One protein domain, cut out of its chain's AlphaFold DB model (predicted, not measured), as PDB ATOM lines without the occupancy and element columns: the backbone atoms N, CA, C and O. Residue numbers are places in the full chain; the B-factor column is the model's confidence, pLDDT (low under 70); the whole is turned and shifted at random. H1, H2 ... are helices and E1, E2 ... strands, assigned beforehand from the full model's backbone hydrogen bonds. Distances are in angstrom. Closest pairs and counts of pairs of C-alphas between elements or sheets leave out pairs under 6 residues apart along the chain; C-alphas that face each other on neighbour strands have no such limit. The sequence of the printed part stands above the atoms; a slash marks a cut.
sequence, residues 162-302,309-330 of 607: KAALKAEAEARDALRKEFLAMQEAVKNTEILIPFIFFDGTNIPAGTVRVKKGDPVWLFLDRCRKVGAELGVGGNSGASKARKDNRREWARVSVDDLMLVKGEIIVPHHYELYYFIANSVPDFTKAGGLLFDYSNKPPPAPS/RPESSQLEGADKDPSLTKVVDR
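What this domain is: This is residues 162 to 302 and 309 to 330 of the 607 residues of the protein "E3 ubiquitin-protein ligase CCNB1IP1" of Aspergillus awamori (UniProt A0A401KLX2). A long straight helix, H1, sticks out with residues 162 to 180 like a handle from a small body, in which a long two-stranded hairpin, E1 and E2, is covered by H2, chiefly over E2. H3 folds back beside H2, while the short hairpin E3 and E4 and the short helix H4 complete the named parts. The 163 printed residues run H1 E1 E2 H2 H3 E3 E4 H4, with two antiparallel sheets, E1 - E2 and E3 - E4; the class is mixed, helices and strands, with under half of the residues in named elements. The whole is loose, with a radius of gyration of the C-alphas of 19.9 A and spans of 78 by 35 by 32 A, the length owed to H1.

Where its parts are: H1, residues 162 to 188, begins at C-alpha (64.094, 43.441, 35.970) and is 38.5 A long. E1 is residues 190 to 198, 24.9 A; E2, residues 202 to 211, 25.4 A, bends by 56 degrees at residue 206. H2 is residues 216 to 230, 20.9 A, and H3 residues 242 to 249. E3 is residues 259 to 261, E4 264 to 266, and H4 272 to 277, ending at C-alpha (33.009, 23.065, 32.694).

How they stand to each other: In the hairpin E1 and E2, N 193 and O 208 are 2.9 A apart. The closest C-alphas of E2 and H2, Val 210 and Phe 219, are 6.4 A apart. H2, with residues 224 to 229 alone, touches H3 at Ala 228 and Arg 246, closest C-alphas 4.6 A, at a shallow tilt of 17 degrees, opposite ways: a helical hairpin. In the hairpin E3 and E4, N 266 and O 259 are 2.8 A apart. H1 and H4 are close but not clearly touching, closest C-alphas Lys 187 and Tyr 273, 6.3 A. H1 and H2 are apart. Every O i to N i+4 pair is within hydrogen-bond range in H1, H2, H3 and H4.

The domain as a whole: The C-alphas of Lys 162 and Ser 239, the two farthest apart, are 78.6 A apart. Residues 303 to 308 are not printed, a gap of 12.8 A between C-alphas 302 and 309. The link H2 to H3 is long, and residues 278 to 302 and 309 to 330 hold no named element. Mean pLDDT of the printed part is 78.6; 47 residues are under 70, among them 231 to 245 and 317 to 330.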
ATOM      1  N   LYS A 162      64.578  44.238  34.822       79.31
ATOM      2  CA  LYS A 162      64.094  43.441  35.970       79.31
ATOM      3  C   LYS A 162      62.741  43.942  36.520       79.31
ATOM      4  O   LYS A 162      61.944  43.153  37.012       79.31
ATOM      5  N   ALA A 163      62.451  45.239  36.371       81.69
ATOM      6  CA  ALA A 163      61.153  45.832  36.690       81.69
ATOM      7  C   ALA A 163      60.036  45.465  35.689       81.69
ATOM      8  O   ALA A 163      58.906  45.248  36.110       81.69
ATOM      9  N   ALA A 164      60.334  45.369  34.388       80.81
ATOM     10  CA  ALA A 164      59.367  44.963  33.367       80.81
ATOM     11  C   ALA A 164      58.968  43.484  33.504       80.81
ATOM     12  O   ALA A 164      57.782  43.181  33.443       80.81
ATOM     13  N   LEU A 165      59.929  42.587  33.764       77.62
ATOM     14  CA  LEU A 165      59.639  41.172  34.048       77.62
ATOM     15  C   LEU A 165      58.794  41.016  35.318       77.62
ATOM     16  O   LEU A 165      57.817  40.273  35.319       77.62
ATOM     17  N   LYS A 166      59.110  41.769  36.381       84.38
ATOM     18  CA  LYS A 166      58.316  41.748  37.615       84.38
ATOM     19  C   LYS A 166      56.891  42.278  37.407       84.38
ATOM     20  O   LYS A 166      55.954  41.651  37.881       84.38
ATOM     21  N   ALA A 167      56.713  43.379  36.676       82.56
ATOM     22  CA  ALA A 167      55.383  43.902  36.355       82.56
ATOM     23  C   ALA A 167      54.570  42.934  35.471       82.56
ATOM     24  O   ALA A 167      53.356  42.829  35.622       82.56
ATOM     25  N   GLU A 168      55.228  42.194  34.574       84.50
ATOM     26  CA  GLU A 168      54.585  41.156  33.765       84.50
ATOM     27  C   GLU A 168      54.205  39.920  34.605       84.50
ATOM     28  O   GLU A 168      53.126  39.361  34.418       84.50
ATOM     29  N   ALA A 169      55.040  39.520  35.570       86.12
ATOM     30  CA  ALA A 169      54.714  38.475  36.542       86.12
ATOM     31  C   ALA A 169      53.538  38.884  37.447       86.12
ATOM     32  O   ALA A 169      52.584  38.126  37.586       86.12
ATOM     33  N   GLU A 170      53.537  40.114  37.972       87.69
ATOM     34  CA  GLU A 170      52.416  40.670  38.745       87.69
ATOM     35  C   GLU A 170      51.118  40.723  37.915       87.69
ATOM     36  O   GLU A 170      50.045  40.425  38.440       87.69
ATOM     37  N   ALA A 171      51.202  41.016  36.611       86.19
ATOM     38  CA  ALA A 171      50.060  40.957  35.696       86.19
ATOM     39  C   ALA A 171      49.572  39.516  35.431       86.19
ATOM     40  O   ALA A 171      48.363  39.276  35.413       86.19
ATOM     41  N   ARG A 172      50.480  38.539  35.276       88.25
ATOM     42  CA  ARG A 172      50.123  37.108  35.179       88.25
ATOM     43  C   ARG A 172      49.451  36.610  36.460       88.25
ATOM     44  O   ARG A 172      48.437  35.919  36.383       88.25
ATOM     45  N   ASP A 173      49.964  37.003  37.621       88.88
ATOM     46  CA  ASP A 173      49.395  36.653  38.923       88.88
ATOM     47  C   ASP A 173      48.035  37.311  39.171       88.88
ATOM     48  O   ASP A 173      47.156  36.683  39.765       88.88
ATOM     49  N   ALA A 174      47.835  38.550  38.713       91.38
ATOM     50  CA  ALA A 174      46.533  39.211  38.738       91.38
ATOM     51  C   ALA A 174      45.514  38.439  37.884       91.38
ATOM     52  O   ALA A 174      44.488  38.012  38.409       91.38
ATOM     53  N   LEU A 175      45.845  38.137  36.622       90.88
ATOM     54  CA  LEU A 175      44.982  37.354  35.729       90.88
ATOM     55  C   LEU A 175      44.697  35.942  36.268       90.88
ATOM     56  O   LEU A 175      43.575  35.451  36.153       90.88
ATOM     57  N   ARG A 176      45.675  35.289  36.911       90.75
ATOM     58  CA  ARG A 176      45.480  33.986  37.568       90.75
ATOM     59  C   ARG A 176      44.507  34.082  38.745       90.75
ATOM     60  O   ARG A 176      43.662  33.202  38.901       90.75
ATOM     61  N   LYS A 177      44.602  35.136  39.563       90.00
ATOM     62  CA  LYS A 177      43.675  35.392  40.680       90.00
ATOM     63  C   LYS A 177      42.271  35.723  40.180       90.00
ATOM     64  O   LYS A 177      41.313  35.176  40.712       90.00
ATOM     65  N   GLU A 178      42.146  36.542  39.137       88.94
ATOM     66  CA  GLU A 178      40.863  36.853  38.494       88.94
ATOM     67  C   GLU A 178      40.204  35.598  37.908       88.94
ATOM     68  O   GLU A 178      39.024  35.356  38.157       88.94
ATOM     69  N   PHE A 179      40.963  34.747  37.211       88.00
ATOM     70  CA  PHE A 179      40.458  33.478  36.681       88.00
ATOM     71  C   PHE A 179      39.964  32.537  37.790       88.00
ATOM     72  O   PHE A 179      38.862  31.994  37.695       88.00
ATOM     73  N   LEU A 180      40.740  32.380  38.870       88.25
ATOM     74  CA  LEU A 180      40.341  31.568  40.025       88.25
ATOM     75  C   LEU A 180      39.107  32.146  40.734       88.25
ATOM     76  O   LEU A 180      38.212  31.383  41.085       88.25
ATOM     77  N   ALA A 181      39.012  33.470  40.879       88.62
ATOM     78  CA  ALA A 181      37.846  34.134  41.460       88.62
ATOM     79  C   ALA A 181      36.587  33.965  40.591       88.62
ATOM     80  O   ALA A 181      35.506  33.704  41.117       88.62
ATOM     81  N   MET A 182      36.705  34.041  39.259       86.25
ATOM     82  CA  MET A 182      35.593  33.736  38.347       86.25
ATOM     83  C   MET A 182      35.177  32.263  38.439       86.25
ATOM     84  O   MET A 182      33.982  31.971  38.497       86.25
ATOM     85  N   GLN A 183      36.135  31.336  38.506       87.31
ATOM     86  CA  GLN A 183      35.855  29.910  38.680       87.31
ATOM     87  C   GLN A 183      35.160  29.628  40.023       87.31
ATOM     88  O   GLN A 183      34.179  28.884  40.065       87.31
ATOM     89  N   GLU A 184      35.618  30.246  41.112       89.12
ATOM     90  CA  GLU A 184      34.990  30.162  42.432       89.12
ATOM     91  C   GLU A 184      33.581  30.777  42.438       89.12
ATOM     92  O   GLU A 184      32.667  30.203  43.032       89.12
ATOM     93  N   ALA A 185      33.363  31.889  41.730       88.50
ATOM     94  CA  ALA A 185      32.042  32.490  41.566       88.50
ATOM     95  C   ALA A 185      31.074  31.554  40.819       88.50
ATOM     96  O   ALA A 185      29.951  31.355  41.283       88.50
ATOM     97  N   VAL A 186      31.505  30.914  39.720       89.56
ATOM     98  CA  VAL A 186      30.684  29.912  39.008       89.56
ATOM     99  C   VAL A 186      30.394  28.712  39.910       89.56
ATOM    100  O   VAL A 186      29.230  28.323  40.040       89.56
ATOM    101  N   LYS A 187      31.410  28.158  40.587       91.50
ATOM    102  CA  LYS A 187      31.235  27.059  41.551       91.50
ATOM    103  C   LYS A 187      30.238  27.412  42.658       91.50
ATOM    104  O   LYS A 187      29.453  26.555  43.051       91.50
ATOM    105  N   ASN A 188      30.228  28.652  43.141       90.25
ATOM    106  CA  ASN A 188      29.323  29.090  44.202       90.25
ATOM    107  C   ASN A 188      27.872  29.348  43.760       90.25
ATOM    108  O   ASN A 188      27.022  29.503  44.638       90.25
ATOM    109  N   THR A 189      27.557  29.363  42.456       88.75
ATOM    110  CA  THR A 189      26.165  29.532  41.995       88.75
ATOM    111  C   THR A 189      25.274  28.374  42.444       88.75
ATOM    112  O   THR A 189      25.587  27.209  42.191       88.75
ATOM    113  N   GLU A 190      24.155  28.698  43.101       90.00
ATOM    114  CA  GLU A 190      23.088  27.738  43.401       90.00
ATOM    115  C   GLU A 190      22.270  27.442  42.132       90.00
ATOM    116  O   GLU A 190      21.894  28.352  41.396       90.00
ATOM    117  N   ILE A 191      21.985  26.164  41.901       90.50
ATOM    118  CA  ILE A 191      21.141  25.637  40.826       90.50
ATOM    119  C   ILE A 191      20.053  24.733  41.401       90.50
ATOM    120  O   ILE A 191      20.209  24.146  42.479       90.50
ATOM    121  N   LEU A 192      18.953  24.603  40.665       89.88
ATOM    122  CA  LEU A 192      17.885  23.649  40.941       89.88
ATOM    123  C   LEU A 192      18.012  22.445  40.014       89.88
ATOM    124  O   LEU A 192      17.965  22.585  38.798       89.88
ATOM    125  N   ILE A 193      18.131  21.254  40.598       89.56
ATOM    126  CA  ILE A 193      18.172  19.993  39.857       89.56
ATOM    127  C   ILE A 193      16.880  19.211  40.151       89.56
ATOM    128  O   ILE A 193      16.691  18.782  41.297       89.56
ATOM    129  N   PRO A 194      15.982  19.006  39.166       88.19
ATOM    130  CA  PRO A 194      14.893  18.040  39.289       88.19
ATOM    131  C   PRO A 194      15.445  16.613  39.298       88.19
ATOM    132  O   PRO A 194      16.405  16.303  38.590       88.19
ATOM    133  N   PHE A 195      14.829  15.730  40.082       88.69
ATOM    134  CA  PHE A 195      15.248  14.335  40.192       88.69
ATOM    135  C   PHE A 195      14.063  13.397  40.469       88.69
ATOM    136  O   PHE A 195      12.973  13.814  40.868       88.69
ATOM    137  N   ILE A 196      14.294  12.109  40.235       86.56
ATOM    138  CA  ILE A 196      13.372  11.020  40.554       86.56
ATOM    139  C   ILE A 196      14.115   9.962  41.370       86.56
ATOM    140  O   ILE A 196      15.336   9.847  41.265       86.56
ATOM    141  N   PHE A 197      13.383   9.185  42.160       85.88
ATOM    142  CA  PHE A 197      13.903   7.941  42.718       85.88
ATOM    143  C   PHE A 197      13.550   6.779  41.797       85.88
ATOM    144  O   PHE A 197      12.457   6.740  41.225       85.88
ATOM    145  N   PHE A 198      14.478   5.832  41.676       82.56
ATOM    146  CA  PHE A 198      14.299   4.609  40.913       82.56
ATOM    147  C   PHE A 198      14.693   3.406  41.772       82.56
ATOM    148  O   PHE A 198      15.855   3.253  42.134       82.56
ATOM    149  N   ASP A 199      13.705   2.573  42.087       74.19
ATOM    150  CA  ASP A 199      13.842   1.310  42.832       74.19
ATOM    151  C   ASP A 199      13.010   0.235  42.106       74.19
ATOM    152  O   ASP A 199      12.045  -0.318  42.626       74.19
ATOM    153  N   GLY A 200      13.251   0.093  40.795       71.12
ATOM    154  CA  GLY A 200      12.417  -0.693  39.873       71.12
ATOM    155  C   GLY A 200      11.151   0.021  39.369       71.12
ATOM    156  O   GLY A 200      10.606  -0.357  38.335       71.12
ATOM    157  N   THR A 201      10.710   1.098  40.029       67.88
ATOM    158  CA  THR A 201       9.655   2.005  39.535       67.88
ATOM    159  C   THR A 201      10.090   3.471  39.621       67.88
ATOM    160  O   THR A 201      10.895   3.839  40.474       67.88
ATOM    161  N   ASN A 202       9.578   4.313  38.714       72.50
ATOM    162  CA  ASN A 202       9.894   5.745  38.650       72.50
ATOM    163  C   ASN A 202       9.032   6.540  39.643       72.50
ATOM    164  O   ASN A 202       7.851   6.776  39.375       72.50
ATOM    165  N   ILE A 203       9.620   7.009  40.746       74.62
ATOM    166  CA  ILE A 203       8.914   7.799  41.762       74.62
ATOM    167  C   ILE A 203       9.345   9.274  41.659       74.62
ATOM    168  O   ILE A 203      10.526   9.577  41.856       74.62
ATOM    169  N   PRO A 204       8.429  10.217  41.356       68.56
ATOM    170  CA  PRO A 204       8.774  11.632  41.235       68.56
ATOM    171  C   PRO A 204       9.190  12.201  42.596       68.56
ATOM    172  O   PRO A 204       8.412  12.171  43.548       68.56
ATOM    173  N   ALA A 205      10.418  12.718  42.683       65.44
ATOM    174  CA  ALA A 205      11.048  13.086  43.953       65.44
ATOM    175  C   ALA A 205      11.209  14.605  44.164       65.44
ATOM    176  O   ALA A 205      11.562  15.040  45.257       65.44
ATOM    177  N   GLY A 206      10.902  15.418  43.147       75.88
ATOM    178  CA  GLY A 206      10.897  16.880  43.228       75.88
ATOM    179  C   GLY A 206      12.201  17.517  42.746       75.88
ATOM    180  O   GLY A 206      12.836  17.030  41.812       75.88
ATOM    181  N   THR A 207      12.578  18.641  43.356       85.81
ATOM    182  CA  THR A 207      13.768  19.429  43.006       85.81
ATOM    183  C   THR A 207      14.664  19.649  44.222       85.81
ATOM    184  O   THR A 207      14.194  19.833  45.343       85.81
ATOM    185  N   VAL A 208      15.979  19.648  44.003       90.25
ATOM    186  CA  VAL A 208      16.993  19.907  45.034       90.25
ATOM    187  C   VAL A 208      17.836  21.117  44.640       90.25
ATOM    188  O   VAL A 208      18.322  21.208  43.514       90.25
ATOM    189  N   ARG A 209      18.037  22.040  45.593       90.19
ATOM    190  CA  ARG A 209      19.012  23.136  45.474       90.19
ATOM    191  C   ARG A 209      20.407  22.639  45.838       90.19
ATOM    192  O   ARG A 209      20.589  22.131  46.949       90.19
ATOM    193  N   VAL A 210      21.385  22.852  44.963       93.25
ATOM    194  CA  VAL A 210      22.826  22.581  45.166       93.25
ATOM    195  C   VAL A 210      23.670  23.658  44.497       93.25
ATOM    196  O   VAL A 210      23.208  24.296  43.560       93.25
ATOM    197  N   LYS A 211      24.898  23.881  44.963       93.81
ATOM    198  CA  LYS A 211      25.868  24.708  44.237       93.81
ATOM    199  C   LYS A 211      26.500  23.912  43.098       93.81
ATOM    200  O   LYS A 211      26.649  22.698  43.216       93.81
ATOM    201  N   LYS A 212      26.957  24.570  42.027       92.81
ATOM    202  CA  LYS A 212      27.710  23.883  40.952       92.81
ATOM    203  C   LYS A 212      28.983  23.213  41.486       92.81
ATOM    204  O   LYS A 212      29.310  22.110  41.071       92.81
ATOM    205  N   GLY A 213      29.679  23.839  42.430       92.06
ATOM    206  CA  GLY A 213      30.850  23.274  43.104       92.06
ATOM    207  C   GLY A 213      30.536  22.258  44.209       92.06
ATOM    208  O   GLY A 213      31.476  21.746  44.809       92.06
ATOM    209  N   ASP A 214      29.263  21.966  44.510       95.06
ATOM    210  CA  ASP A 214      28.939  20.917  45.482       95.06
ATOM    211  C   ASP A 214      29.276  19.529  44.880       95.06
ATOM    212  O   ASP A 214      28.980  19.266  43.705       95.06
ATOM    213  N   PRO A 215      29.873  18.613  45.666       95.25
ATOM    214  CA  PRO A 215      30.133  17.245  45.235       95.25
ATOM    215  C   PRO A 215      28.842  16.417  45.168       95.25
ATOM    216  O   PRO A 215      27.884  16.653  45.910       95.25
ATOM    217  N   VAL A 216      28.826  15.402  44.304       95.12
ATOM    218  CA  VAL A 216      27.638  14.581  44.011       95.12
ATOM    219  C   VAL A 216      27.088  13.861  45.247       95.12
ATOM    220  O   VAL A 216      25.870  13.773  45.395       95.12
ATOM    221  N   TRP A 217      27.928  13.440  46.198       95.12
ATOM    222  CA  TRP A 217      27.447  12.882  47.472       95.12
ATOM    223  C   TRP A 217      26.577  13.874  48.270       95.12
ATOM    224  O   TRP A 217      25.601  13.476  48.906       95.12
ATOM    225  N   LEU A 218      26.870  15.178  48.205       95.06
ATOM    226  CA  LEU A 218      26.103  16.207  48.912       95.06
ATOM    227  C   LEU A 218      24.759  16.477  48.222       95.06
ATOM    228  O   LEU A 218      23.773  16.786  48.893       95.06
ATOM    229  N   PHE A 219      24.701  16.322  46.896       94.75
ATOM    230  CA  PHE A 219      23.441  16.265  46.153       94.75
ATOM    231  C   PHE A 219      22.612  15.044  46.581       94.75
ATOM    232  O   PHE A 219      21.451  15.206  46.958       94.75
ATOM    233  N   LEU A 220      23.217  13.852  46.630       93.69
ATOM    234  CA  LEU A 220      22.546  12.613  47.039       93.69
ATOM    235  C   LEU A 220      22.014  12.668  48.483       93.69
ATOM    236  O   LEU A 220      20.880  12.258  48.716       93.69
ATOM    237  N   ASP A 221      22.745  13.245  49.444       92.69
ATOM    238  CA  ASP A 221      22.229  13.440  50.811       92.69
ATOM    239  C   ASP A 221      21.048  14.430  50.871       92.69
ATOM    240  O   ASP A 221      20.106  14.232  51.644       92.69
ATOM    241  N   ARG A 222      21.043  15.479  50.034       92.06
ATOM    242  CA  ARG A 222      19.884  16.386  49.916       92.06
ATOM    243  C   ARG A 222      18.684  15.669  49.295       92.06
ATOM    244  O   ARG A 222      17.587  15.784  49.837       92.06
ATOM    245  N   CYS A 223      18.885  14.871  48.246       90.44
ATOM    246  CA  CYS A 223      17.847  14.005  47.680       90.44
ATOM    247  C   CYS A 223      17.282  13.046  48.738       90.44
ATOM    248  O   CYS A 223      16.074  13.011  48.947       90.44
ATOM    249  N   ARG A 224      18.146  12.341  49.476       89.25
ATOM    250  CA  ARG A 224      17.783  11.414  50.561       89.25
ATOM    251  C   ARG A 224      16.911  12.067  51.638       89.25
ATOM    252  O   ARG A 224      15.930  11.473  52.083       89.25
ATOM    253  N   LYS A 225      17.227  13.309  52.030       88.81
ATOM    254  CA  LYS A 225      16.410  14.110  52.962       88.81
ATOM    255  C   LYS A 225      15.027  14.419  52.387       88.81
ATOM    256  O   LYS A 225      14.038  14.194  53.076       88.81
ATOM    257  N   VAL A 226      14.945  14.828  51.119       87.12
ATOM    258  CA  VAL A 226      13.663  15.033  50.420       87.12
ATOM    259  C   VAL A 226      12.853  13.725  50.342       87.12
ATOM    260  O   VAL A 226      11.654  13.737  50.604       87.12
ATOM    261  N   GLY A 227      13.492  12.573  50.109       82.81
ATOM    262  CA  GLY A 227      12.842  11.253  50.177       82.81
ATOM    263  C   GLY A 227      12.258  10.925  51.557       82.81
ATOM    264  O   GLY A 227      11.101  10.507  51.661       82.81
ATOM    265  N   ALA A 228      13.012  11.202  52.627       83.62
ATOM    266  CA  ALA A 228      12.565  11.049  54.015       83.62
ATOM    267  C   ALA A 228      11.438  12.027  54.412       83.62
ATOM    268  O   ALA A 228      10.621  11.725  55.294       83.62
ATOM    269  N   GLU A 229      11.389  13.203  53.784       80.69
ATOM    270  CA  GLU A 229      10.335  14.202  53.966       80.69
ATOM    271  C   GLU A 229       9.042  13.814  53.250       80.69
ATOM    272  O   GLU A 229       7.988  13.790  53.890       80.69
ATOM    273  N   LEU A 230       9.135  13.437  51.972       76.38
ATOM    274  CA  LEU A 230       8.010  12.989  51.147       76.38
ATOM    275  C   LEU A 230       7.475  11.606  51.559       76.38
ATOM    276  O   LEU A 230       6.323  11.280  51.273       76.38
ATOM    277  N   GLY A 231       8.281  10.798  52.256       69.56
ATOM    278  CA  GLY A 231       7.892   9.463  52.713       69.56
ATOM    279  C   GLY A 231       7.739   8.469  51.563       69.56
ATOM    280  O   GLY A 231       6.854   7.613  51.611       69.56
ATOM    281  N   VAL A 232       8.579   8.597  50.533       67.56
ATOM    282  CA  VAL A 232       8.621   7.699  49.369       67.56
ATOM    283  C   VAL A 232       8.899   6.268  49.840       67.56
ATOM    284  O   VAL A 232       9.890   6.035  50.522       67.56
ATOM    285  N   GLY A 233       8.021   5.316  49.523       57.41
ATOM    286  CA  GLY A 233       8.258   3.900  49.821       57.41
ATOM    287  C   GLY A 233       9.133   3.263  48.742       57.41
ATOM    288  O   GLY A 233       8.855   3.454  47.560       57.41
ATOM    289  N   GLY A 234      10.167   2.524  49.148       57.78
ATOM    290  CA  GLY A 234      10.908   1.636  48.246       57.78
ATOM    291  C   GLY A 234      10.172   0.311  48.018       57.78
ATOM    292  O   GLY A 234       8.993   0.169  48.352       57.78
ATOM    293  N   ASN A 235      10.893  -0.698  47.535       50.31
ATOM    294  CA  ASN A 235      10.378  -2.008  47.113       50.31
ATOM    295  C   ASN A 235       9.632  -2.824  48.204       50.31
ATOM    296  O   ASN A 235       9.067  -3.880  47.930       50.31
ATOM    297  N   SER A 236       9.587  -2.343  49.454       51.16
ATOM    298  CA  SER A 236       8.876  -2.947  50.595       51.16
ATOM    299  C   SER A 236       7.406  -2.506  50.745       51.16
ATOM    300  O   SER A 236       6.932  -2.319  51.866       51.16
ATOM    301  N   GLY A 237       6.677  -2.405  49.630       49.47
ATOM    302  CA  GLY A 237       5.210  -2.332  49.590       49.47
ATOM    303  C   GLY A 237       4.577  -0.990  49.989       49.47
ATOM    304  O   GLY A 237       4.764  -0.472  51.087       49.47
ATOM    305  N   ALA A 238       3.691  -0.477  49.130       51.47
ATOM    306  CA  ALA A 238       2.957   0.781  49.329       51.47
ATOM    307  C   ALA A 238       1.920   0.780  50.487       51.47
ATOM    308  O   ALA A 238       1.118   1.706  50.593       51.47
ATOM    309  N   SER A 239       1.907  -0.248  51.343       52.53
ATOM    310  CA  SER A 239       0.965  -0.422  52.459       52.53
ATOM    311  C   SER A 239       1.497   0.045  53.822       52.53
ATOM    312  O   SER A 239       0.725   0.120  54.778       52.53
ATOM    313  N   LYS A 240       2.793   0.368  53.939       56.56
ATOM    314  CA  LYS A 240       3.381   0.908  55.175       56.56
ATOM    315  C   LYS A 240       3.040   2.383  55.389       56.56
ATOM    316  O   LYS A 240       2.890   3.159  54.446       56.56
ATOM    317  N   ALA A 241       2.937   2.793  56.654       59.66
ATOM    318  CA  ALA A 241       2.620   4.174  56.989       59.66
ATOM    319  C   ALA A 241       3.790   5.110  56.630       59.66
ATOM    320  O   ALA A 241       4.954   4.740  56.757       59.66
ATOM    321  N   ARG A 242       3.508   6.386  56.304       60.56
ATOM    322  CA  ARG A 242       4.548   7.411  56.022       60.56
ATOM    323  C   ARG A 242       5.656   7.488  57.091       60.56
ATOM    324  O   ARG A 242       6.791   7.850  56.784       60.56
ATOM    325  N   LYS A 243       5.326   7.156  58.344       60.94
ATOM    326  CA  LYS A 243       6.254   7.096  59.486       60.94
ATOM    327  C   LYS A 243       7.305   5.986  59.340       60.94
ATOM    328  O   LYS A 243       8.450   6.192  59.738       60.94
ATOM    329  N   ASP A 244       6.931   4.852  58.755       65.25
ATOM    330  CA  ASP A 244       7.828   3.726  58.496       65.25
ATOM    331  C   ASP A 244       8.739   4.032  57.305       65.25
ATOM    332  O   ASP A 244       9.951   3.878  57.426       65.25
ATOM    333  N   ASN A 245       8.201   4.608  56.224       69.62
ATOM    334  CA  ASN A 245       8.992   5.017  55.056       69.62
ATOM    335  C   ASN A 245      10.082   6.035  55.449       69.62
ATOM    336  O   ASN A 245      11.247   5.876  55.093       69.62
ATOM    337  N   ARG A 246       9.756   7.039  56.282       70.50
ATOM    338  CA  ARG A 246      10.761   7.966  56.846       70.50
ATOM    339  C   ARG A 246      11.851   7.239  57.650       70.50
ATOM    340  O   ARG A 246      13.004   7.664  57.641       70.50
ATOM    341  N   ARG A 247      11.506   6.155  58.353       74.38
ATOM    342  CA  ARG A 247      12.459   5.332  59.114       74.38
ATOM    343  C   ARG A 247      13.304   4.427  58.210       74.38
ATOM    344  O   ARG A 247      14.420   4.086  58.588       74.38
ATOM    345  N   GLU A 248      12.807   4.064  57.033       77.56
ATOM    346  CA  GLU A 248      13.565   3.341  56.007       77.56
ATOM    347  C   GLU A 248      14.614   4.261  55.361       77.56
ATOM    348  O   GLU A 248      15.798   3.931  55.409       77.56
ATOM    349  N   TRP A 249      14.251   5.482  54.948       82.44
ATOM    350  CA  TRP A 249      15.219   6.504  54.493       82.44
ATOM    351  C   TRP A 249      16.275   6.891  55.541       82.44
ATOM    352  O   TRP A 249      17.372   7.321  55.188       82.44
ATOM    353  N   ALA A 250      15.972   6.736  56.833       80.44
ATOM    354  CA  ALA A 250      16.932   6.967  57.913       80.44
ATOM    355  C   ALA A 250      17.995   5.856  58.047       80.44
ATOM    356  O   ALA A 250      19.003   6.077  58.716       80.44
ATOM    357  N   ARG A 251      17.773   4.677  57.446       84.81
ATOM    358  CA  ARG A 251      18.741   3.563  57.395       84.81
ATOM    359  C   ARG A 251      19.617   3.603  56.147       84.81
ATOM    360  O   ARG A 251      20.752   3.157  56.214       84.81
ATOM    361  N   VAL A 252      19.079   4.124  55.044       85.75
ATOM    362  CA  VAL A 252      19.808   4.336  53.789       85.75
ATOM    363  C   VAL A 252      20.897   5.389  54.016       85.75
ATOM    364  O   VAL A 252      20.616   6.491  54.507       85.75
ATOM    365  N   SER A 253      22.139   5.043  53.685       88.81
ATOM    366  CA  SER A 253      23.284   5.953  53.682       88.81
ATOM    367  C   SER A 253      23.382   6.715  52.352       88.81
ATOM    368  O   SER A 253      22.538   6.583  51.469       88.81
ATOM    369  N   VAL A 254      24.390   7.576  52.209       90.56
ATOM    370  CA  VAL A 254      24.657   8.271  50.935       90.56
ATOM    371  C   VAL A 254      25.386   7.349  49.953       90.56
ATOM    372  O   VAL A 254      25.202   7.477  48.745       90.56
ATOM    373  N   ASP A 255      26.168   6.401  50.469       90.12
ATOM    374  CA  ASP A 255      26.939   5.439  49.681       90.12
ATOM    375  C   ASP A 255      26.044   4.343  49.069       90.12
ATOM    376  O   ASP A 255      26.354   3.825  48.000       90.12
ATOM    377  N   ASP A 256      24.883   4.066  49.683       91.00
ATOM    378  CA  ASP A 256      23.832   3.189  49.134       91.00
ATOM    379  C   ASP A 256      23.062   3.823  47.953       91.00
ATOM    380  O   ASP A 256      22.277   3.151  47.282       91.00
ATOM    381  N   LEU A 257      23.233   5.128  47.713       90.75
ATOM    382  CA  LEU A 257      22.578   5.864  46.633       90.75
ATOM    383  C   LEU A 257      23.565   6.133  45.500       90.75
ATOM    384  O   LEU A 257      24.731   6.420  45.736       90.75
ATOM    385  N   MET A 258      23.086   6.130  44.259       91.88
ATOM    386  CA  MET A 258      23.894   6.435  43.075       91.88
ATOM    387  C   MET A 258      23.176   7.440  42.176       91.88
ATOM    388  O   MET A 258      21.966   7.353  41.970       91.88
ATOM    389  N   LEU A 259      23.922   8.401  41.625       91.62
ATOM    390  CA  LEU A 259      23.386   9.339  40.643       91.62
ATOM    391  C   LEU A 259      23.507   8.731  39.245       91.62
ATOM    392  O   LEU A 259      24.606   8.637  38.704       91.62
ATOM    393  N   VAL A 260      22.377   8.357  38.652       89.31
ATOM    394  CA  VAL A 260      22.294   7.934  37.248       89.31
ATOM    395  C   VAL A 260      21.697   9.068  36.425       89.31
ATOM    396  O   VAL A 260      20.673   9.641  36.805       89.31
ATOM    397  N   LYS A 261      22.328   9.410  35.300       85.19
ATOM    398  CA  LYS A 261      21.808  10.404  34.360       85.19
ATOM    399  C   LYS A 261      22.079   9.981  32.920       85.19
ATOM    400  O   LYS A 261      23.231   9.819  32.522       85.19
ATOM    401  N   GLY A 262      21.004   9.799  32.154       80.50
ATOM    402  CA  GLY A 262      21.082   9.086  30.882       80.50
ATOM    403  C   GLY A 262      21.610   7.669  31.122       80.50
ATOM    404  O   GLY A 262      21.127   6.975  32.013       80.50
ATOM    405  N   GLU A 263      22.651   7.287  30.390       80.75
ATOM    406  CA  GLU A 263      23.361   6.006  30.542       80.75
ATOM    407  C   GLU A 263      24.582   6.086  31.483       80.75
ATOM    408  O   GLU A 263      25.296   5.101  31.665       80.75
ATOM    409  N   ILE A 264      24.856   7.249  32.090       85.62
ATOM    410  CA  ILE A 264      26.062   7.479  32.899       85.62
ATOM    411  C   ILE A 264      25.747   7.387  34.395       85.62
ATOM    412  O   ILE A 264      24.876   8.090  34.911       85.62
ATOM    413  N   ILE A 265      26.535   6.581  35.110       90.38
ATOM    414  CA  ILE A 265      26.632   6.615  36.574       90.38
ATOM    415  C   ILE A 265      27.665   7.681  36.955       90.38
ATOM    416  O   ILE A 265      28.829   7.597  36.564       90.38
ATOM    417  N   VAL A 266      27.247   8.688  37.718       92.44
ATOM    418  CA  VAL A 266      28.096   9.804  38.149       92.44
ATOM    419  C   VAL A 266      28.707   9.486  39.524       92.44
ATOM    420  O   VAL A 266      27.949   9.334  40.485       92.44
ATOM    421  N   PRO A 267      30.047   9.406  39.674       94.81
ATOM    422  CA  PRO A 267      30.659   9.036  40.950       94.81
ATOM    423  C   PRO A 267      30.551  10.134  42.018       94.81
ATOM    424  O   PRO A 267      30.743  11.319  41.745       94.81
ATOM    425  N   HIS A 268      30.347   9.711  43.267       94.00
ATOM    426  CA  HIS A 268      30.090  10.533  44.459       94.00
ATOM    427  C   HIS A 268      31.080  11.673  44.727       94.00
ATOM    428  O   HIS A 268      30.696  12.697  45.295       94.00
ATOM    429  N   HIS A 269      32.347  11.491  44.351       94.19
ATOM    430  CA  HIS A 269      33.441  12.420  44.648       94.19
ATOM    431  C   HIS A 269      33.613  13.547  43.619       94.19
ATOM    432  O   HIS A 269      34.351  14.492  43.889       94.19
ATOM    433  N   TYR A 270      32.958  13.476  42.455       94.94
ATOM    434  CA  TYR A 270      33.011  14.564  41.476       94.94
ATOM    435  C   TYR A 270      32.126  15.741  41.898       94.94
ATOM    436  O   TYR A 270      31.044  15.561  42.459       94.94
ATOM    437  N   GLU A 271      32.564  16.958  41.576       94.06
ATOM    438  CA  GLU A 271      31.724  18.159  41.602       94.06
ATOM    439  C   GLU A 271      30.827  18.210  40.359       94.06
ATOM    440  O   GLU A 271      31.267  17.876  39.256       94.06
ATOM    441  N   LEU A 272      29.604  18.732  40.493       92.19
ATOM    442  CA  LEU A 272      28.714  18.970  39.345       92.19
ATOM    443  C   LEU A 272      29.362  19.921  38.312       92.19
ATOM    444  O   LEU A 272      29.209  19.742  37.101       92.19
ATOM    445  N   TYR A 273      30.166  20.874  38.792       92.56
ATOM    446  CA  TYR A 273      30.954  21.819  38.003       92.56
ATOM    447  C   TYR A 273      31.896  21.130  37.011       92.56
ATOM    448  O   TYR A 273      32.086  21.647  35.916       92.56
ATOM    449  N   TYR A 274      32.451  19.955  37.335       93.31
ATOM    450  CA  TYR A 274      33.346  19.232  36.424       93.31
ATOM    451  C   TYR A 274      32.660  18.890  35.092       93.31
ATOM    452  O   TYR A 274      33.249  19.050  34.023       93.31
ATOM    453  N   PHE A 275      31.396  18.463  35.140       91.38
ATOM    454  CA  PHE A 275      30.637  18.092  33.944       91.38
ATOM    455  C   PHE A 275      30.162  19.316  33.151       91.38
ATOM    456  O   PHE A 275      30.126  19.271  31.921       91.38
ATOM    457  N   ILE A 276      29.854  20.410  33.856       90.31
ATOM    458  CA  ILE A 276      29.456  21.704  33.281       90.31
ATOM    459  C   ILE A 276      30.645  22.375  32.577       90.31
ATOM    460  O   ILE A 276      30.525  22.822  31.441       90.31
ATOM    461  N   ALA A 277      31.815  22.410  33.220       89.88
ATOM    462  CA  ALA A 277      33.009  23.065  32.694       89.88
ATOM    463  C   ALA A 277      33.586  22.359  31.459       89.88
ATOM    464  O   ALA A 277      34.054  23.020  30.534       89.88
ATOM    465  N   ASN A 278      33.521  21.025  31.436       90.56
ATOM    466  CA  ASN A 278      33.982  20.209  30.313       90.56
ATOM    467  C   ASN A 278      32.923  20.021  29.210       90.56
ATOM    468  O   ASN A 278      33.219  19.366  28.213       90.56
ATOM    469  N   SER A 279      31.705  20.562  29.373       87.12
ATOM    470  CA  SER A 279      30.575  20.367  28.448       87.12
ATOM    471  C   SER A 279      30.373  18.892  28.071       87.12
ATOM    472  O   SER A 279      30.300  18.541  26.892       87.12
ATOM    473  N   VAL A 280      30.333  18.011  29.078       86.56
ATOM    474  CA  VAL A 280      30.245  16.557  28.859       86.56
ATOM    475  C   VAL A 280      28.935  16.227  28.127       86.56
ATOM    476  O   VAL A 280      27.879  16.647  28.603       86.56
ATOM    477  N   PRO A 281      28.965  15.505  26.989       82.75
ATOM    478  CA  PRO A 281      27.762  15.197  26.222       82.75
ATOM    479  C   PRO A 281      26.860  14.181  26.937       82.75
ATOM    480  O   PRO A 281      27.330  13.327  27.687       82.75
ATOM    481  N   ASP A 282      25.557  14.265  26.675       78.00
ATOM    482  CA  ASP A 282      24.575  13.235  27.022       78.00
ATOM    483  C   ASP A 282      24.505  12.203  25.881       78.00
ATOM    484  O   ASP A 282      24.271  12.565  24.728       78.00
ATOM    485  N   PHE A 283      24.706  10.921  26.188       68.69
ATOM    486  CA  PHE A 283      24.635   9.844  25.191       68.69
ATOM    487  C   PHE A 283      23.193   9.496  24.783       68.69
ATOM    488  O   PHE A 283      22.977   9.001  23.681       68.69
ATOM    489  N   THR A 284      22.195   9.832  25.609       65.56
ATOM    490  CA  THR A 284      20.777   9.530  25.333       65.56
ATOM    491  C   THR A 284      20.090  10.566  24.442       65.56
ATOM    492  O   THR A 284      19.046  10.291  23.851       65.56
ATOM    493  N   LYS A 285      20.658  11.773  24.325       64.75
ATOM    494  CA  LYS A 285      20.102  12.881  23.534       64.75
ATOM    495  C   LYS A 285      21.172  13.452  22.619       64.75
ATOM    496  O   LYS A 285      22.046  14.188  23.066       64.75
ATOM    497  N   ALA A 286      21.065  13.164  21.323       54.03
ATOM    498  CA  ALA A 286      22.007  13.635  20.309       54.03
ATOM    499  C   ALA A 286      22.197  15.168  20.362       54.03
ATOM    500  O   ALA A 286      21.301  15.931  20.002       54.03
ATOM    501  N   GLY A 287      23.379  15.609  20.806       63.44
ATOM    502  CA  GLY A 287      23.738  17.027  20.948       63.44
ATOM    503  C   GLY A 287      23.359  17.686  22.284       63.44
ATOM    504  O   GLY A 287      23.566  18.888  22.429       63.44
ATOM    505  N   GLY A 288      22.822  16.936  23.251       73.94
ATOM    506  CA  GLY A 288      22.576  17.412  24.615       73.94
ATOM    507  C   GLY A 288      23.832  17.396  25.492       73.94
ATOM    508  O   GLY A 288      24.780  16.655  25.233       73.94
ATOM    509  N   LEU A 289      23.824  18.197  26.563       83.94
ATOM    510  CA  LEU A 289      24.836  18.156  27.622       83.94
ATOM    511  C   LEU A 289      24.328  17.343  28.814       83.94
ATOM    512  O   LEU A 289      23.184  17.509  29.243       83.94
ATOM    513  N   LEU A 290      25.212  16.545  29.417       84.06
ATOM    514  CA  LEU A 290      24.929  15.783  30.631       84.06
ATOM    515  C   LEU A 290      24.473  16.704  31.768       84.06
ATOM    516  O   LEU A 290      23.593  16.339  32.541       84.06
ATOM    517  N   PHE A 291      25.011  17.920  31.862       86.50
ATOM    518  CA  PHE A 291      24.527  18.964  32.768       86.50
ATOM    519  C   PHE A 291      24.404  20.297  32.020       86.50
ATOM    520  O   PHE A 291      25.335  21.094  31.987       86.50
ATOM    521  N   ASP A 292      23.229  20.515  31.427       84.62
ATOM    522  CA  ASP A 292      22.812  21.755  30.757       84.62
ATOM    523  C   ASP A 292      22.579  22.905  31.761       84.62
ATOM    524  O   ASP A 292      21.445  23.245  32.100       84.62
ATOM    525  N   TYR A 293      23.683  23.454  32.274       86.69
ATOM    526  CA  TYR A 293      23.748  24.661  33.101       86.69
ATOM    527  C   TYR A 293      24.872  25.570  32.587       86.69
ATOM    528  O   TYR A 293      25.897  25.106  32.090       86.69
ATOM    529  N   SER A 294      24.709  26.879  32.734       84.00
ATOM    530  CA  SER A 294      25.655  27.890  32.274       84.00
ATOM    531  C   SER A 294      26.988  27.819  33.023       84.00
ATOM    532  O   SER A 294      27.034  27.862  34.253       84.00
ATOM    533  N   ASN A 295      28.097  27.813  32.280       83.88
ATOM    534  CA  ASN A 295      29.449  27.979  32.826       83.88
ATOM    535  C   ASN A 295      29.870  29.465  32.950       83.88
ATOM    536  O   ASN A 295      31.051  29.776  33.087       83.88
ATOM    537  N   LYS A 296      28.930  30.414  32.837       81.19
ATOM    538  CA  LYS A 296      29.215  31.846  33.029       81.19
ATOM    539  C   LYS A 296      29.070  32.228  34.506       81.19
ATOM    540  O   LYS A 296      28.165  31.705  35.163       81.19
ATOM    541  N   PRO A 297      29.907  33.145  35.030       74.12
ATOM    542  CA  PRO A 297      29.703  33.694  36.364       74.12
ATOM    543  C   PRO A 297      28.337  34.395  36.438       74.12
ATOM    544  O   PRO A 297      27.855  34.907  35.420       74.12
ATOM    545  N   PRO A 298      27.694  34.408  37.618       71.25
ATOM    546  CA  PRO A 298      26.424  35.095  37.792       71.25
ATOM    547  C   PRO A 298      26.621  36.605  37.570       71.25
ATOM    548  O   PRO A 298      27.705  37.125  37.859       71.25
ATOM    549  N   PRO A 299      25.602  37.335  37.080       65.69
ATOM    550  CA  PRO A 299      25.646  38.792  37.102       65.69
ATOM    551  C   PRO A 299      25.823  39.274  38.549       65.69
ATOM    552  O   PRO A 299      25.284  38.667  39.478       65.69
ATOM    553  N   ALA A 300      26.591  40.348  38.742       57.34
ATOM    554  CA  ALA A 300      26.831  40.903  40.071       57.34
ATOM    555  C   ALA A 300      25.495  41.270  40.756       57.34
ATOM    556  O   ALA A 300      24.610  41.811  40.084       57.34
ATOM    557  N   PRO A 301      25.325  40.982  42.061       56.44
ATOM    558  CA  PRO A 301      24.089  41.296  42.767       56.44
ATOM    559  C   PRO A 301      23.867  42.812  42.781       56.44
ATOM    560  O   PRO A 301      24.743  43.571  43.181       56.44
ATOM    561  N   SER A 302      22.686  43.256  42.353       51.22
ATOM    562  CA  SER A 302      22.329  44.678  42.260       51.22
ATOM    563  C   SER A 302      21.812  45.282  43.575       51.22
ATOM    564  O   SER A 302      21.228  46.362  43.561       51.22
ATOM    565  N   ARG A 309      19.046  35.715  50.170       55.56
ATOM    566  CA  ARG A 309      19.078  34.486  49.362       55.56
ATOM    567  C   ARG A 309      18.121  34.644  48.168       55.56
ATOM    568  O   ARG A 309      16.951  34.933  48.410       55.56
ATOM    569  N   PRO A 310      18.558  34.408  46.915       56.56
ATOM    570  CA  PRO A 310      17.673  34.493  45.755       56.56
ATOM    571  C   PRO A 310      16.488  33.529  45.887       56.56
ATOM    572  O   PRO A 310      16.641  32.391  46.354       56.56
ATOM    573  N   GLU A 311      15.304  33.981  45.468       57.66
ATOM    574  CA  GLU A 311      14.115  33.133  45.441       57.66
ATOM    575  C   GLU A 311      14.322  31.933  44.511       57.66
ATOM    576  O   GLU A 311      14.981  32.016  43.474       57.66
ATOM    577  N   SER A 312      13.718  30.792  44.856       60.25
ATOM    578  CA  SER A 312      13.833  29.560  44.064       60.25
ATOM    579  C   SER A 312      13.291  29.691  42.637       60.25
ATOM    580  O   SER A 312      13.682  28.912  41.781       60.25
ATOM    581  N   SER A 313      12.428  30.673  42.382       59.84
ATOM    582  CA  SER A 313      11.902  31.064  41.068       59.84
ATOM    583  C   SER A 313      12.959  31.672  40.132       59.84
ATOM    584  O   SER A 313      12.792  31.613  38.917       59.84
ATOM    585  N   GLN A 314      14.038  32.245  40.676       63.53
ATOM    586  CA  GLN A 314      15.076  32.963  39.923       63.53
ATOM    587  C   GLN A 314      16.363  32.136  39.722       63.53
ATOM    588  O   GLN A 314      17.300  32.587  39.062       63.53
ATOM    589  N   LEU A 315      16.430  30.927  40.291       71.88
ATOM    590  CA  LEU A 315      17.584  30.034  40.163       71.88
ATOM    591  C   LEU A 315      17.589  29.296  38.819       71.88
ATOM    592  O   LEU A 315      16.559  28.834  38.329       71.88
ATOM    593  N   GLU A 316      18.782  29.114  38.255       72.69
ATOM    594  CA  GLU A 316      18.971  28.332  37.035       72.69
ATOM    595  C   GLU A 316      18.529  26.875  37.267       72.69
ATOM    596  O   GLU A 316      18.992  26.214  38.203       72.69
ATOM    597  N   GLY A 317      17.604  26.386  36.435       64.38
ATOM    598  CA  GLY A 317      16.971  25.074  36.587       64.38
ATOM    599  C   GLY A 317      15.567  25.084  37.209       64.38
ATOM    600  O   GLY A 317      14.932  24.032  37.259       64.38
ATOM    601  N   ALA A 318      15.048  26.238  37.653       60.91
ATOM    602  CA  ALA A 318      13.673  26.370  38.163       60.91
ATOM    603  C   ALA A 318      12.588  26.077  37.104       60.91
ATOM    604  O   ALA A 318      11.475  25.681  37.441       60.91
ATOM    605  N   ASP A 319      12.929  26.268  35.830       60.94
ATOM    606  CA  ASP A 319      12.113  26.047  34.635       60.94
ATOM    607  C   ASP A 319      12.105  24.585  34.149       60.94
ATOM    608  O   ASP A 319      11.292  24.206  33.303       60.94
ATOM    609  N   LYS A 320      13.012  23.743  34.664       66.06
ATOM    610  CA  LYS A 320      13.168  22.349  34.231       66.06
ATOM    611  C   LYS A 320      12.090  21.479  34.890       66.06
ATOM    612  O   LYS A 320      12.210  21.082  36.047       66.06
ATOM    613  N   ASP A 321      11.046  21.158  34.128       59.12
ATOM    614  CA  ASP A 321       9.914  20.337  34.578       59.12
ATOM    615  C   ASP A 321      10.366  18.955  35.122       59.12
ATOM    616  O   ASP A 321      10.995  18.188  34.382       59.12
ATOM    617  N   PRO A 322      10.024  18.573  36.373       59.62
ATOM    618  CA  PRO A 322      10.305  17.241  36.919       59.62
ATOM    619  C   PRO A 322       9.588  16.091  36.186       59.62
ATOM    620  O   PRO A 322       9.877  14.924  36.445       59.62
ATOM    621  N   SER A 323       8.669  16.364  35.255       55.03
ATOM    622  CA  SER A 323       8.140  15.342  34.346       55.03
ATOM    623  C   SER A 323       9.157  14.917  33.271       55.03
ATOM    624  O   SER A 323       9.138  13.758  32.852       55.03
ATOM    625  N   LEU A 324      10.101  15.795  32.891       52.38
ATOM    626  CA  LEU A 324      11.152  15.525  31.895       52.38
ATOM    627  C   LEU A 324      12.276  14.616  32.412       52.38
ATOM    628  O   LEU A 324      13.058  14.110  31.606       52.38
ATOM    629  N   THR A 325      12.378  14.414  33.729       55.00
ATOM    630  CA  THR A 325      13.299  13.443  34.343       55.00
ATOM    631  C   THR A 325      12.707  12.044  34.458       55.00
ATOM    632  O   THR A 325      13.432  11.118  34.816       55.00
ATOM    633  N   LYS A 326      11.429  11.837  34.100       48.88
ATOM    634  CA  LYS A 326      10.933  10.481  33.854       48.88
ATOM    635  C   LYS A 326      11.730   9.865  32.708       48.88
ATOM    636  O   LYS A 326      11.834  10.464  31.638       48.88
ATOM    637  N   VAL A 327      12.165   8.620  32.889       48.06
ATOM    638  CA  VAL A 327      12.619   7.747  31.797       48.06
ATOM    639  C   VAL A 327      11.396   7.296  30.982       48.06
ATOM    640  O   VAL A 327      11.062   6.117  30.909       48.06
ATOM    641  N   VAL A 328      10.661   8.260  30.415       43.34
ATOM    642  CA  VAL A 328       9.791   7.986  29.277       43.34
ATOM    643  C   VAL A 328      10.730   7.902  28.092       43.34
ATOM    644  O   VAL A 328      11.225   8.922  27.612       43.34
ATOM    645  N   ASP A 329      10.972   6.668  27.671       51.84
ATOM    646  CA  ASP A 329      11.488   6.304  26.360       51.84
ATOM    647  C   ASP A 329      10.703   7.078  25.285       51.84
ATOM    648  O   ASP A 329       9.626   6.675  24.842       51.84
ATOM    649  N   ARG A 330      11.199   8.270  24.926       56.31
ATOM    650  CA  ARG A 330      10.718   9.021  23.768       56.31
ATOM    651  C   ARG A 330      11.244   8.266  22.563       56.31
ATOM    652  O   ARG A 330      12.309   8.600  22.046       56.31
TER     653      ARG A 330